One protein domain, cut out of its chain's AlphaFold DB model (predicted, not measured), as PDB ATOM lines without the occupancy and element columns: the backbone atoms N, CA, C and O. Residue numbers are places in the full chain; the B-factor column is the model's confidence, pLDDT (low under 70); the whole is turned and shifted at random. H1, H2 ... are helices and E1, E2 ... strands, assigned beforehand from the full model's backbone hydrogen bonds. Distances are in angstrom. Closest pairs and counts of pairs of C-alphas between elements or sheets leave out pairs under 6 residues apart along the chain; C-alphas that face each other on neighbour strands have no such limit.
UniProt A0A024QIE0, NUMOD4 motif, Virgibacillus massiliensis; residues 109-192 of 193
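This is residues 109 to 192 of the 193 residues of the protein "NUMOD4 motif" of Virgibacillus massiliensis (UniProt A0A024QIE0). A strongly twisted sheet of four strands forms a slab, and one long helix, H2, packs along one face of it; the short helix H1 only grazes the sheet, near the edge strand E2. A long loop, residues 158 to 172, leads from the end of H2 back to the edge strand E3. The printed part has 84 residues with two named helices and four named strands, in the order H1 E1 E2 H2 E3 E4, and the class is mixed, helices and strands. The sheet runs E2, E1, E4, E3 and is mixed, with E1 and E4 parallel and the other two pairs antiparallel. The whole is only just compact, close to loose, with a radius of gyration of the C-alphas of 13.8 A, and its elongated outline spans 39 by 23 by 18 A.

Look first at the inner strands E1, residues 125 to 129, and E4, residues 184 to 191: they are parallel at 28 degrees, with N 127 and O 187 2.8 A apart, within hydrogen-bond range. Beside E1 find E2, residues 135 to 139, its antiparallel partner in a hairpin, where N 139 and O 126 are 2.7 A apart. Beside E4 find E3, residues 173 to 181, which makes a second hairpin with it, N 186 and O 179 being 2.8 A apart; E3 bends by 68 degrees at residue 177. H2, residues 142 to 157, is on the sheet at a height over the sheet of 8.0 A; it lies over E1 and runs along the strands, at 10 degrees to E1 on the local plane. The closest C-alphas of H2 and E1 are those of Lys 142 and Thr 126, 5.7 A apart. E2, H2 and E3 form a split strand-helix-strand unit, two strands of one sheet joined through a helix, with E1 and E4 between them in the sheet, and its crossover is right-handed. H2 on one face of the sheet gives two layers, a helix layer and a sheet layer. H1, residues 109 to 116, only grazes the sheet; its closest C-alpha pair with E2 is Ser 111 and Phe 139, 5.4 A. H1 and H2 are apart. In H1 and H2 every O i to N i+4 pair is within hydrogen-bond range.

Find C-alpha 109 at (-49.248, 23.718, -57.488), where H1 begins. From C-alpha 142 at (-33.438, 26.911, -52.299), H2 runs 22.3 A to C-alpha 157. E3 measures 20.7 A; E4 measures 22.2 A and ends at C-alpha 191, (-39.850, 26.357, -40.085).

The C-alphas of Gly 119 and Cys 167 are the two farthest apart, at 40.3 A. The printed part has no cut. The link from H2 to E3, 15 residues, is long. The mean pLDDT of the printed part is 91.0, and residues 167 to 169 of this model are under 70.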
ATOM      1  N   GLU A 109     -49.008  24.527 -56.278       95.38
ATOM      2  CA  GLU A 109     -49.248  23.718 -57.488       95.38
ATOM      3  C   GLU A 109     -48.202  23.996 -58.582       95.38
ATOM      4  O   GLU A 109     -47.645  23.077 -59.174       95.38
ATOM      5  N   ASN A 110     -47.874  25.271 -58.837       95.19
ATOM      6  CA  ASN A 110     -46.835  25.616 -59.813       95.19
ATOM      7  C   ASN A 110     -45.450  25.095 -59.395       95.19
ATOM      8  O   ASN A 110     -44.655  24.711 -60.246       95.19
ATOM      9  N   SER A 111     -45.144  25.122 -58.101       93.75
ATOM     10  CA  SER A 111     -43.852  24.702 -57.567       93.75
ATOM     11  C   SER A 111     -43.670  23.186 -57.648       93.75
ATOM     12  O   SER A 111     -42.618  22.734 -58.093       93.75
ATOM     13  N   GLU A 112     -44.711  22.430 -57.297       93.50
ATOM     14  CA  GLU A 112     -44.794  20.972 -57.458       93.50
ATOM     15  C   GLU A 112     -44.644  20.585 -58.929       93.50
ATOM     16  O   GLU A 112     -43.697  19.887 -59.284       93.50
ATOM     17  N   HIS A 113     -45.453  21.185 -59.810       94.19
ATOM     18  CA  HIS A 113     -45.366  20.954 -61.251       94.19
ATOM     19  C   HIS A 113     -43.951  21.200 -61.803       94.19
ATOM     20  O   HIS A 113     -43.469  20.452 -62.650       94.19
ATOM     21  N   MET A 114     -43.253  22.235 -61.323       92.44
ATOM     22  CA  MET A 114     -41.873  22.502 -61.739       92.44
ATOM     23  C   MET A 114     -40.880  21.423 -61.297       92.44
ATOM     24  O   MET A 114     -39.887  21.226 -61.993       92.44
ATOM     25  N   VAL A 115     -41.096  20.793 -60.141       92.50
ATOM     26  CA  VAL A 115     -40.233  19.721 -59.624       92.50
ATOM     27  C   VAL A 115     -40.499  18.418 -60.369       92.50
ATOM     28  O   VAL A 115     -39.549  17.771 -60.810       92.50
ATOM     29  N   ASP A 116     -41.769  18.093 -60.600       91.44
ATOM     30  CA  ASP A 116     -42.178  16.888 -61.329       91.44
ATOM     31  C   ASP A 116     -41.658  16.890 -62.774       91.44
ATOM     32  O   ASP A 116     -41.335  15.847 -63.338       91.44
ATOM     33  N   ASN A 117     -41.509  18.082 -63.360       91.06
ATOM     34  CA  ASN A 117     -41.010  18.286 -64.720       91.06
ATOM     35  C   ASN A 117     -39.520  18.668 -64.776       91.06
ATOM     36  O   ASN A 117     -39.068  19.310 -65.729       91.06
ATOM     37  N   PHE A 118     -38.727  18.303 -63.766       88.75
ATOM     38  CA  PHE A 118     -37.276  18.472 -63.819       88.75
ATOM     39  C   PHE A 118     -36.662  17.765 -65.031       88.75
ATOM     40  O   PHE A 118     -36.678  16.540 -65.142       88.75
ATOM     41  N   GLY A 119     -36.039  18.552 -65.909       81.25
ATOM     42  CA  GLY A 119     -35.374  18.058 -67.116       81.25
ATOM     43  C   GLY A 119     -34.027  17.373 -66.862       81.25
ATOM     44  O   GLY A 119     -33.423  16.860 -67.798       81.25
ATOM     45  N   SER A 120     -33.519  17.377 -65.624       81.94
ATOM     46  CA  SER A 120     -32.268  16.705 -65.257       81.94
ATOM     47  C   SER A 120     -32.346  16.089 -63.860       81.94
ATOM     48  O   SER A 120     -32.901  16.673 -62.930       81.94
ATOM     49  N   THR A 121     -31.731  14.919 -63.691       78.75
ATOM     50  CA  THR A 121     -31.576  14.229 -62.399       78.75
ATOM     51  C   THR A 121     -30.643  14.965 -61.435       78.75
ATOM     52  O   THR A 121     -30.755  14.792 -60.226       78.75
ATOM     53  N   ASN A 122     -29.781  15.855 -61.935       84.50
ATOM     54  CA  ASN A 122     -28.896  16.669 -61.095       84.50
ATOM     55  C   ASN A 122     -29.617  17.871 -60.460       84.50
ATOM     56  O   ASN A 122     -29.041  18.575 -59.628       84.50
ATOM     57  N   GLN A 123     -30.868  18.145 -60.852       88.19
ATOM     58  CA  GLN A 123     -31.643  19.232 -60.263       88.19
ATOM     59  C   GLN A 123     -32.054  18.883 -58.832       88.19
ATOM     60  O   GLN A 123     -32.742  17.898 -58.574       88.19
ATOM     61  N   THR A 124     -31.622  19.722 -57.892       91.19
ATOM     62  CA  THR A 124     -31.945  19.587 -56.471       91.19
ATOM     63  C   THR A 124     -33.268  20.277 -56.153       91.19
ATOM     64  O   THR A 124     -33.452  21.454 -56.472       91.19
ATOM     65  N   MET A 125     -34.141  19.585 -55.429       95.25
ATOM     66  CA  MET A 125     -35.365  20.157 -54.860       95.25
ATOM     67  C   MET A 125     -35.128  20.695 -53.439       95.25
ATOM     68  O   MET A 125     -34.080  20.486 -52.821       95.25
ATOM     69  N   THR A 126     -36.083  21.443 -52.906       97.62
ATOM     70  CA  THR A 126     -36.085  21.890 -51.507       97.62
ATOM     71  C   THR A 126     -37.457  21.636 -50.913       97.62
ATOM     72  O   THR A 126     -38.432  22.205 -51.388       97.62
ATOM     73  N   ILE A 127     -37.523  20.786 -49.899       97.62
ATOM     74  CA  ILE A 127     -38.740  20.461 -49.161       97.62
ATOM     75  C   ILE A 127     -38.807  21.398 -47.958       97.62
ATOM     76  O   ILE A 127     -37.839  21.524 -47.203       97.62
ATOM     77  N   LEU A 128     -39.937  22.079 -47.815       98.00
ATOM     78  CA  LEU A 128     -40.262  22.899 -46.661       98.00
ATOM     79  C   LEU A 128     -41.177  22.111 -45.731       98.00
ATOM     80  O   LEU A 128     -42.231  21.644 -46.164       98.00
ATOM     81  N   MET A 129     -40.794  22.026 -44.467       98.00
ATOM     82  CA  MET A 129     -41.563  21.410 -43.394       98.00
ATOM     83  C   MET A 129     -42.017  22.456 -42.384       98.00
ATOM     84  O   MET A 129     -41.385  23.506 -42.222       98.00
ATOM     85  N   ASP A 130     -43.099  22.152 -41.685       96.38
ATOM     86  CA  ASP A 130     -43.557  22.935 -40.550       96.38
ATOM     87  C   ASP A 130     -42.694  22.696 -39.295       96.38
ATOM     88  O   ASP A 130     -41.702  21.958 -39.303       96.38
ATOM     89  N   LYS A 131     -43.072  23.331 -38.183       94.94
ATOM     90  CA  LYS A 131     -42.359  23.190 -36.905       94.94
ATOM     91  C   LYS A 131     -42.435  21.783 -36.297       94.94
ATOM     92  O   LYS A 131     -41.586  21.437 -35.471       94.94
ATOM     93  N   MET A 132     -43.422  20.975 -36.677       96.12
ATOM     94  CA  MET A 132     -43.586  19.586 -36.234       96.12
ATOM     95  C   MET A 132     -42.785  18.617 -37.111       96.12
ATOM     96  O   MET A 132     -42.372  17.567 -36.630       96.12
ATOM     97  N   GLY A 133     -42.419  19.037 -38.322       94.12
ATOM     98  CA  GLY A 133     -41.684  18.235 -39.298       94.12
ATOM     99  C   GLY A 133     -42.555  17.743 -40.453       94.12
ATOM    100  O   GLY A 133     -42.056  16.997 -41.291       94.12
ATOM    101  N   ASP A 134     -43.813  18.176 -40.530       96.75
ATOM    102  CA  ASP A 134     -44.731  17.791 -41.599       96.75
ATOM    103  C   ASP A 134     -44.456  18.604 -42.867       96.75
ATOM    104  O   ASP A 134     -44.203  19.811 -42.819       96.75
ATOM    105  N   GLU A 135     -44.496  17.955 -44.033       95.94
ATOM    106  CA  GLU A 135     -44.227  18.603 -45.319       95.94
ATOM    107  C   GLU A 135     -45.320  19.622 -45.678       95.94
ATOM    108  O   GLU A 135     -46.493  19.292 -45.848       95.94
ATOM    109  N   ILE A 136     -44.914  20.876 -45.873       94.69
ATOM    110  CA  ILE A 136     -45.793  21.960 -46.322       94.69
ATOM    111  C   ILE A 136     -45.832  22.005 -47.850       94.69
ATOM    112  O   ILE A 136     -46.904  22.081 -48.465       94.69
ATOM    113  N   CYS A 137     -44.650  22.069 -48.468       94.94
ATOM    114  CA  CYS A 137     -44.488  22.359 -49.889       94.94
ATOM    115  C   CYS A 137     -43.091  21.970 -50.372       94.94
ATOM    116  O   CYS A 137     -42.106  22.080 -49.640       94.94
ATOM    117  N   ILE A 138     -42.991  21.642 -51.655       96.50
ATOM    118  CA  ILE A 138     -41.728  21.428 -52.351       96.50
ATOM    119  C   ILE A 138     -41.404  22.597 -53.286       96.50
ATOM    120  O   ILE A 138     -42.291  23.236 -53.856       96.50
ATOM    121  N   PHE A 139     -40.118  22.901 -53.439       96.38
ATOM    122  CA  PHE A 139     -39.618  23.986 -54.272       96.38
ATOM    123  C   PHE A 139     -38.544  23.515 -55.244       96.38
ATOM    124  O   PHE A 139     -37.643  22.770 -54.855       96.38
ATOM    125  N   PRO A 140     -38.532  24.045 -56.482       94.06
ATOM    126  CA  PRO A 140     -37.526  23.676 -57.466       94.06
ATOM    127  C   PRO A 140     -36.155  24.316 -57.194       94.06
ATOM    128  O   PRO A 140     -35.220  24.133 -57.968       94.06
ATOM    129  N   SER A 141     -36.029  25.146 -56.149       93.25
ATOM    130  CA  SER A 141     -34.748  25.697 -55.706       93.25
ATOM    131  C   SER A 141     -34.803  26.248 -54.279       93.25
ATOM    132  O   SER A 141     -35.832  26.773 -53.841       93.25
ATOM    133  N   LYS A 142     -33.640  26.259 -53.608       95.62
ATOM    134  CA  LYS A 142     -33.438  26.911 -52.299       95.62
ATOM    135  C   LYS A 142     -33.917  28.363 -52.313       95.62
ATOM    136  O   LYS A 142     -34.658  28.781 -51.435       95.62
ATOM    137  N   LYS A 143     -33.567  29.122 -53.359       94.56
ATOM    138  CA  LYS A 143     -33.961  30.534 -53.510       94.56
ATOM    139  C   LYS A 143     -35.481  30.730 -53.479       94.56
ATOM    140  O   LYS A 143     -35.957  31.693 -52.882       94.56
ATOM    141  N   ARG A 144     -36.247  29.850 -54.135       94.69
ATOM    142  CA  ARG A 144     -37.716  29.936 -54.127       94.69
ATOM    143  C   ARG A 144     -38.304  29.576 -52.769       94.69
ATOM    144  O   ARG A 144     -39.175  30.309 -52.311       94.69
ATOM    145  N   CYS A 145     -37.788  28.523 -52.136       96.50
ATOM    146  CA  CYS A 145     -38.181  28.141 -50.781       96.50
ATOM    147  C   CYS A 145     -37.952  29.299 -49.799       96.50
ATOM    148  O   CYS A 145     -38.890  29.763 -49.161       96.50
ATOM    149  N   LEU A 146     -36.746  29.875 -49.786       95.44
ATOM    150  CA  LEU A 146     -36.405  31.019 -48.934       95.44
ATOM    151  C   LEU A 146     -37.340  32.209 -49.146       95.44
ATOM    152  O   LEU A 146     -37.845  32.775 -48.181       95.44
ATOM    153  N   LYS A 147     -37.626  32.570 -50.403       93.44
ATOM    154  CA  LYS A 147     -38.571  33.655 -50.700       93.44
ATOM    155  C   LYS A 147     -39.955  33.381 -50.104       93.44
ATOM    156  O   LYS A 147     -40.595  34.308 -49.616       93.44
ATOM    157  N   TYR A 148     -40.415  32.132 -50.149       93.94
ATOM    158  CA  TYR A 148     -41.679  31.736 -49.536       93.94
ATOM    159  C   TYR A 148     -41.619  31.833 -48.007       93.94
ATOM    160  O   TYR A 148     -42.469  32.504 -47.428       93.94
ATOM    161  N   ILE A 149     -40.595  31.254 -47.371       94.75
ATOM    162  CA  ILE A 149     -40.399  31.288 -45.909       94.75
ATOM    163  C   ILE A 149     -40.431  32.727 -45.397       94.75
ATOM    164  O   ILE A 149     -41.228  33.066 -44.530       94.75
ATOM    165  N   TYR A 150     -39.619  33.601 -45.987       93.19
ATOM    166  CA  TYR A 150     -39.516  34.995 -45.569       93.19
ATOM    167  C   TYR A 150     -40.783  35.808 -45.839       93.19
ATOM    168  O   TYR A 150     -41.037  36.783 -45.133       93.19
ATOM    169  N   LYS A 151     -41.592  35.423 -46.832       91.88
ATOM    170  CA  LYS A 151     -42.922  36.006 -47.029       91.88
ATOM    171  C   LYS A 151     -43.873  35.588 -45.905       91.88
ATOM    172  O   LYS A 151     -44.551  36.446 -45.355       91.88
ATOM    173  N   GLN A 152     -43.902  34.302 -45.545       92.38
ATOM    174  CA  GLN A 152     -44.744  33.808 -44.446       92.38
ATOM    175  C   GLN A 152     -44.321  34.392 -43.096       92.38
ATOM    176  O   GLN A 152     -45.174  34.793 -42.311       92.38
ATOM    177  N   PHE A 153     -43.014  34.511 -42.862       92.88
ATOM    178  CA  PHE A 153     -42.464  35.134 -41.663       92.88
ATOM    179  C   PHE A 153     -42.952  36.580 -41.520       92.88
ATOM    180  O   PHE A 153     -43.492  36.945 -40.480       92.88
ATOM    181  N   ARG A 154     -42.848  37.385 -42.588       91.31
ATOM    182  CA  ARG A 154     -43.347  38.770 -42.581       91.31
ATOM    183  C   ARG A 154     -44.822  38.845 -42.229       91.31
ATOM    184  O   ARG A 154     -45.189  39.607 -41.349       91.31
ATOM    185  N   ILE A 155     -45.642  38.016 -42.875       90.94
ATOM    186  CA  ILE A 155     -47.088  37.976 -42.630       90.94
ATOM    187  C   ILE A 155     -47.381  37.642 -41.165       90.94
ATOM    188  O   ILE A 155     -48.188  38.320 -40.538       90.94
ATOM    189  N   LYS A 156     -46.723  36.619 -40.610       91.38
ATOM    190  CA  LYS A 156     -46.975  36.163 -39.239       91.38
ATOM    191  C   LYS A 156     -46.606  37.204 -38.187       91.38
ATOM    192  O   LYS A 156     -47.319  37.335 -37.200       91.38
ATOM    193  N   TYR A 157     -45.503  37.914 -38.398       89.81
ATOM    194  CA  TYR A 157     -44.969  38.876 -37.435       89.81
ATOM    195  C   TYR A 157     -45.287  40.338 -37.787       89.81
ATOM    196  O   TYR A 157     -44.808  41.242 -37.117       89.81
ATOM    197  N   GLY A 158     -46.116  40.577 -38.809       88.94
ATOM    198  CA  GLY A 158     -46.616  41.910 -39.151       88.94
ATOM    199  C   GLY A 158     -45.607  42.842 -39.829       88.94
ATOM    200  O   GLY A 158     -45.814  44.048 -39.811       88.94
ATOM    201  N   TYR A 159     -44.548  42.311 -40.442       87.31
ATOM    202  CA  TYR A 159     -43.564  43.120 -41.169       87.31
ATOM    203  C   TYR A 159     -44.074  43.526 -42.555       87.31
ATOM    204  O   TYR A 159     -44.654  42.712 -43.288       87.31
ATOM    205  N   HIS A 160     -43.766  44.754 -42.966       86.44
ATOM    206  CA  HIS A 160     -44.033  45.207 -44.332       86.44
ATOM    207  C   HIS A 160     -43.059  44.576 -45.353       86.44
ATOM    208  O   HIS A 160     -41.980  44.094 -45.009       86.44
ATOM    209  N   GLU A 161     -43.437  44.543 -46.640       82.00
ATOM    210  CA  GLU A 161     -42.617  43.905 -47.691       82.00
ATOM    211  C   GLU A 161     -41.247  44.586 -47.856       82.00
ATOM    212  O   GLU A 161     -40.238  43.893 -48.003       82.00
ATOM    213  N   ASP A 162     -41.219  45.916 -47.738       82.31
ATOM    214  CA  ASP A 162     -40.015  46.749 -47.860       82.31
ATOM    215  C   ASP A 162     -39.266  46.930 -46.530       82.31
ATOM    216  O   ASP A 162     -38.199  47.545 -46.484       82.31
ATOM    217  N   GLU A 163     -39.809  46.393 -45.439       82.19
ATOM    218  CA  GLU A 163     -39.177  46.475 -44.134       82.19
ATOM    219  C   GLU A 163     -38.034  45.463 -44.042       82.19
ATOM    220  O   GLU A 163     -38.170  44.265 -44.346       82.19
ATOM    221  N   ALA A 164     -36.869  45.960 -43.629       80.69
ATOM    222  CA  ALA A 164     -35.756  45.096 -43.298       80.69
ATOM    223  C   ALA A 164     -36.157  44.228 -42.101       80.69
ATOM    224  O   ALA A 164     -36.584  44.734 -41.069       80.69
ATOM    225  N   ILE A 165     -35.977  42.914 -42.223       79.81
ATOM    226  CA  ILE A 165     -36.062  42.032 -41.058       79.81
ATOM    227  C   ILE A 165     -34.748  42.214 -40.294       79.81
ATOM    228  O   ILE A 165     -33.746  41.572 -40.609       79.81
ATOM    229  N   VAL A 166     -34.741  43.152 -39.352       70.75
ATOM    230  CA  VAL A 166     -33.624  43.450 -38.446       70.75
ATOM    231  C   VAL A 166     -33.967  42.985 -37.034       70.75
ATOM    232  O   VAL A 166     -35.119  43.066 -36.626       70.75
ATOM    233  N   CYS A 167     -32.956  42.520 -36.294       56.28
ATOM    234  CA  CYS A 167     -33.081  42.093 -34.893       56.28
ATOM    235  C   CYS A 167     -34.193  41.055 -34.658       56.28
ATOM    236  O   CYS A 167     -35.075  41.248 -33.830       56.28
ATOM    237  N   VAL A 168     -34.164  39.954 -35.409       62.31
ATOM    238  CA  VAL A 168     -35.029  38.805 -35.125       62.31
ATOM    239  C   VAL A 168     -34.349  37.893 -34.116       62.31
ATOM    240  O   VAL A 168     -33.342  37.267 -34.438       62.31
ATOM    241  N   ASP A 169     -34.953  37.757 -32.938       68.38
ATOM    242  CA  ASP A 169     -34.579  36.736 -31.945       68.38
ATOM    243  C   ASP A 169     -34.889  35.308 -32.434       68.38
ATOM    244  O   ASP A 169     -34.484  34.321 -31.822       68.38
ATOM    245  N   ILE A 170     -35.626  35.188 -33.544       78.38
ATOM    246  CA  ILE A 170     -36.086  33.926 -34.119       78.38
ATOM    247  C   ILE A 170     -35.531  33.790 -35.534       78.38
ATOM    248  O   ILE A 170     -35.975  34.462 -36.468       78.38
ATOM    249  N   GLU A 171     -34.598  32.861 -35.717       88.94
ATOM    250  CA  GLU A 171     -34.177  32.438 -37.048       88.94
ATOM    251  C   GLU A 171     -35.369  31.763 -37.762       88.94
ATOM    252  O   GLU A 171     -35.924  30.812 -37.212       88.94
ATOM    253  N   PRO A 172     -35.813  32.212 -38.956       92.50
ATOM    254  CA  PRO A 172     -37.091  31.764 -39.527       92.50
ATOM    255  C   PRO A 172     -37.165  30.270 -39.864       92.50
ATOM    256  O   PRO A 172     -38.259  29.704 -39.953       92.50
ATOM    257  N   TYR A 173     -36.022  29.631 -40.104       96.00
ATOM    258  CA  TYR A 173     -35.950  28.228 -40.481       96.00
ATOM    259  C   TYR A 173     -34.620  27.607 -40.052       96.00
ATOM    260  O   TYR A 173     -33.627  28.305 -39.875       96.00
ATOM    261  N   THR A 174     -34.587  26.281 -39.987       96.69
ATOM    262  CA  THR A 174     -33.366  25.484 -39.850       96.69
ATOM    263  C   THR A 174     -33.179  24.622 -41.099       96.69
ATOM    264  O   THR A 174     -34.114  23.963 -41.559       96.69
ATOM    265  N   GLU A 175     -31.979  24.640 -41.682       97.56
ATOM    266  CA  GLU A 175     -31.593  23.725 -42.767       97.56
ATOM    267  C   GLU A 175     -31.124  22.399 -42.149       97.56
ATOM    268  O   GLU A 175     -30.181  22.376 -41.361       97.56
ATOM    269  N   LEU A 176     -31.811  21.302 -42.468       97.38
ATOM    270  CA  LEU A 176     -31.476  19.955 -42.001       97.38
ATOM    271  C   LEU A 176     -30.611  19.221 -43.032       97.38
ATOM    272  O   LEU A 176     -30.518  19.625 -44.196       97.38
ATOM    273  N   SER A 177     -30.024  18.096 -42.615       97.19
ATOM    274  CA  SER A 177     -29.300  17.199 -43.517       97.19
ATOM    275  C   SER A 177     -30.174  16.812 -44.719       97.19
ATOM    276  O   SER A 177     -31.329  16.421 -44.531       97.19
ATOM    277  N   PRO A 178     -29.659  16.924 -45.955       96.94
ATOM    278  CA  PRO A 178     -30.425  16.592 -47.146       96.94
ATOM    279  C   PRO A 178     -30.705  15.089 -47.229       96.94
ATOM    280  O   PRO A 178     -29.939  14.270 -46.721       96.94
ATOM    281  N   ILE A 179     -31.776  14.735 -47.935       96.38
ATOM    282  CA  ILE A 179     -32.171  13.343 -48.195       96.38
ATOM    283  C   ILE A 179     -32.186  13.050 -49.697       96.38
ATOM    284  O   ILE A 179     -32.102  13.962 -50.521       96.38
ATOM    285  N   SER A 180     -32.314  11.773 -50.056       93.81
ATOM    286  CA  SER A 180     -32.638  11.359 -51.423       93.81
ATOM    287  C   SER A 180     -34.155  11.236 -51.581       93.81
ATOM    288  O   SER A 180     -34.798  10.563 -50.778       93.81
ATOM    289  N   ARG A 181     -34.724  11.867 -52.611       91.00
ATOM    290  CA  ARG A 181     -36.129  11.731 -53.027       91.00
ATOM    291  C   ARG A 181     -36.174  11.546 -54.536       91.00
ATOM    292  O   ARG A 181     -35.596  12.345 -55.271       91.00
ATOM    293  N   ASP A 182     -36.790  10.458 -54.988       88.00
ATOM    294  CA  ASP A 182     -36.898  10.097 -56.409       88.00
ATOM    295  C   ASP A 182     -35.544  10.101 -57.143       88.00
ATOM    296  O   ASP A 182     -35.409  10.610 -58.258       88.00
ATOM    297  N   GLY A 183     -34.506   9.590 -56.467       87.75
ATOM    298  CA  GLY A 183     -33.135   9.527 -56.985       87.75
ATOM    299  C   GLY A 183     -32.415  10.878 -57.062       87.75
ATOM    300  O   GLY A 183     -31.375  10.976 -57.712       87.75
ATOM    301  N   ARG A 184     -32.950  11.925 -56.426       90.06
ATOM    302  CA  ARG A 184     -32.400  13.285 -56.433       90.06
ATOM    303  C   ARG A 184     -32.127  13.769 -55.022       90.06
ATOM    304  O   ARG A 184     -32.802  13.389 -54.070       90.06
ATOM    305  N   VAL A 185     -31.172  14.683 -54.893       93.31
ATOM    306  CA  VAL A 185     -30.934  15.369 -53.623       93.31
ATOM    307  C   VAL A 185     -32.115  16.303 -53.322       93.31
ATOM    308  O   VAL A 185     -32.518  17.118 -54.158       93.31
ATOM    309  N   ALA A 186     -32.638  16.213 -52.104       95.75
ATOM    310  CA  ALA A 186     -33.656  17.095 -51.558       95.75
ATOM    311  C   ALA A 186     -33.101  17.813 -50.326       95.75
ATOM    312  O   ALA A 186     -32.768  17.191 -49.318       95.75
ATOM    313  N   ARG A 187     -32.997  19.144 -50.411       97.50
ATOM    314  CA  ARG A 187     -32.691  19.978 -49.240       97.50
ATOM    315  C   ARG A 187     -33.908  20.033 -48.332       97.50
ATOM    316  O   ARG A 187     -35.022  20.150 -48.836       97.50
ATOM    317  N   LEU A 188     -33.685  20.013 -47.027       97.94
ATOM    318  CA  LEU A 188     -34.741  19.999 -46.025       97.94
ATOM    319  C   LEU A 188     -34.699  21.284 -45.206       97.94
ATOM    320  O   LEU A 188     -33.684  21.598 -44.590       97.94
ATOM    321  N   PHE A 189     -35.775  22.062 -45.251       98.06
ATOM    322  CA  PHE A 189     -35.905  23.324 -44.527       98.06
ATOM    323  C   PHE A 189     -37.071  23.174 -43.563       98.06
ATOM    324  O   PHE A 189     -38.176  22.862 -43.995       98.06
ATOM    325  N   LYS A 190     -36.836  23.382 -42.273       97.81
ATOM    326  CA  LYS A 190     -37.859  23.293 -41.231       97.81
ATOM    327  C   LYS A 190     -38.177  24.687 -40.711       97.81
ATOM    328  O   LYS A 190     -37.251  25.411 -40.358       97.81
ATOM    329  N   LEU A 191     -39.448  25.082 -40.684       96.75
ATOM    330  CA  LEU A 191     -39.850  26.357 -40.085       96.75
ATOM    331  C   LEU A 191     -39.671  26.333 -38.565       96.75
ATOM    332  O   LEU A 191     -39.999  25.346 -37.910       96.75
ATOM    333  N   ASN A 192     -39.234  27.462 -38.011       94.50
ATOM    334  CA  ASN A 192     -39.074  27.636 -36.562       94.50
ATOM    335  C   ASN A 192     -40.242  28.390 -35.907       94.50
ATOM    336  O   ASN A 192     -40.225  28.606 -34.699       94.50
TER     337      ASN A 192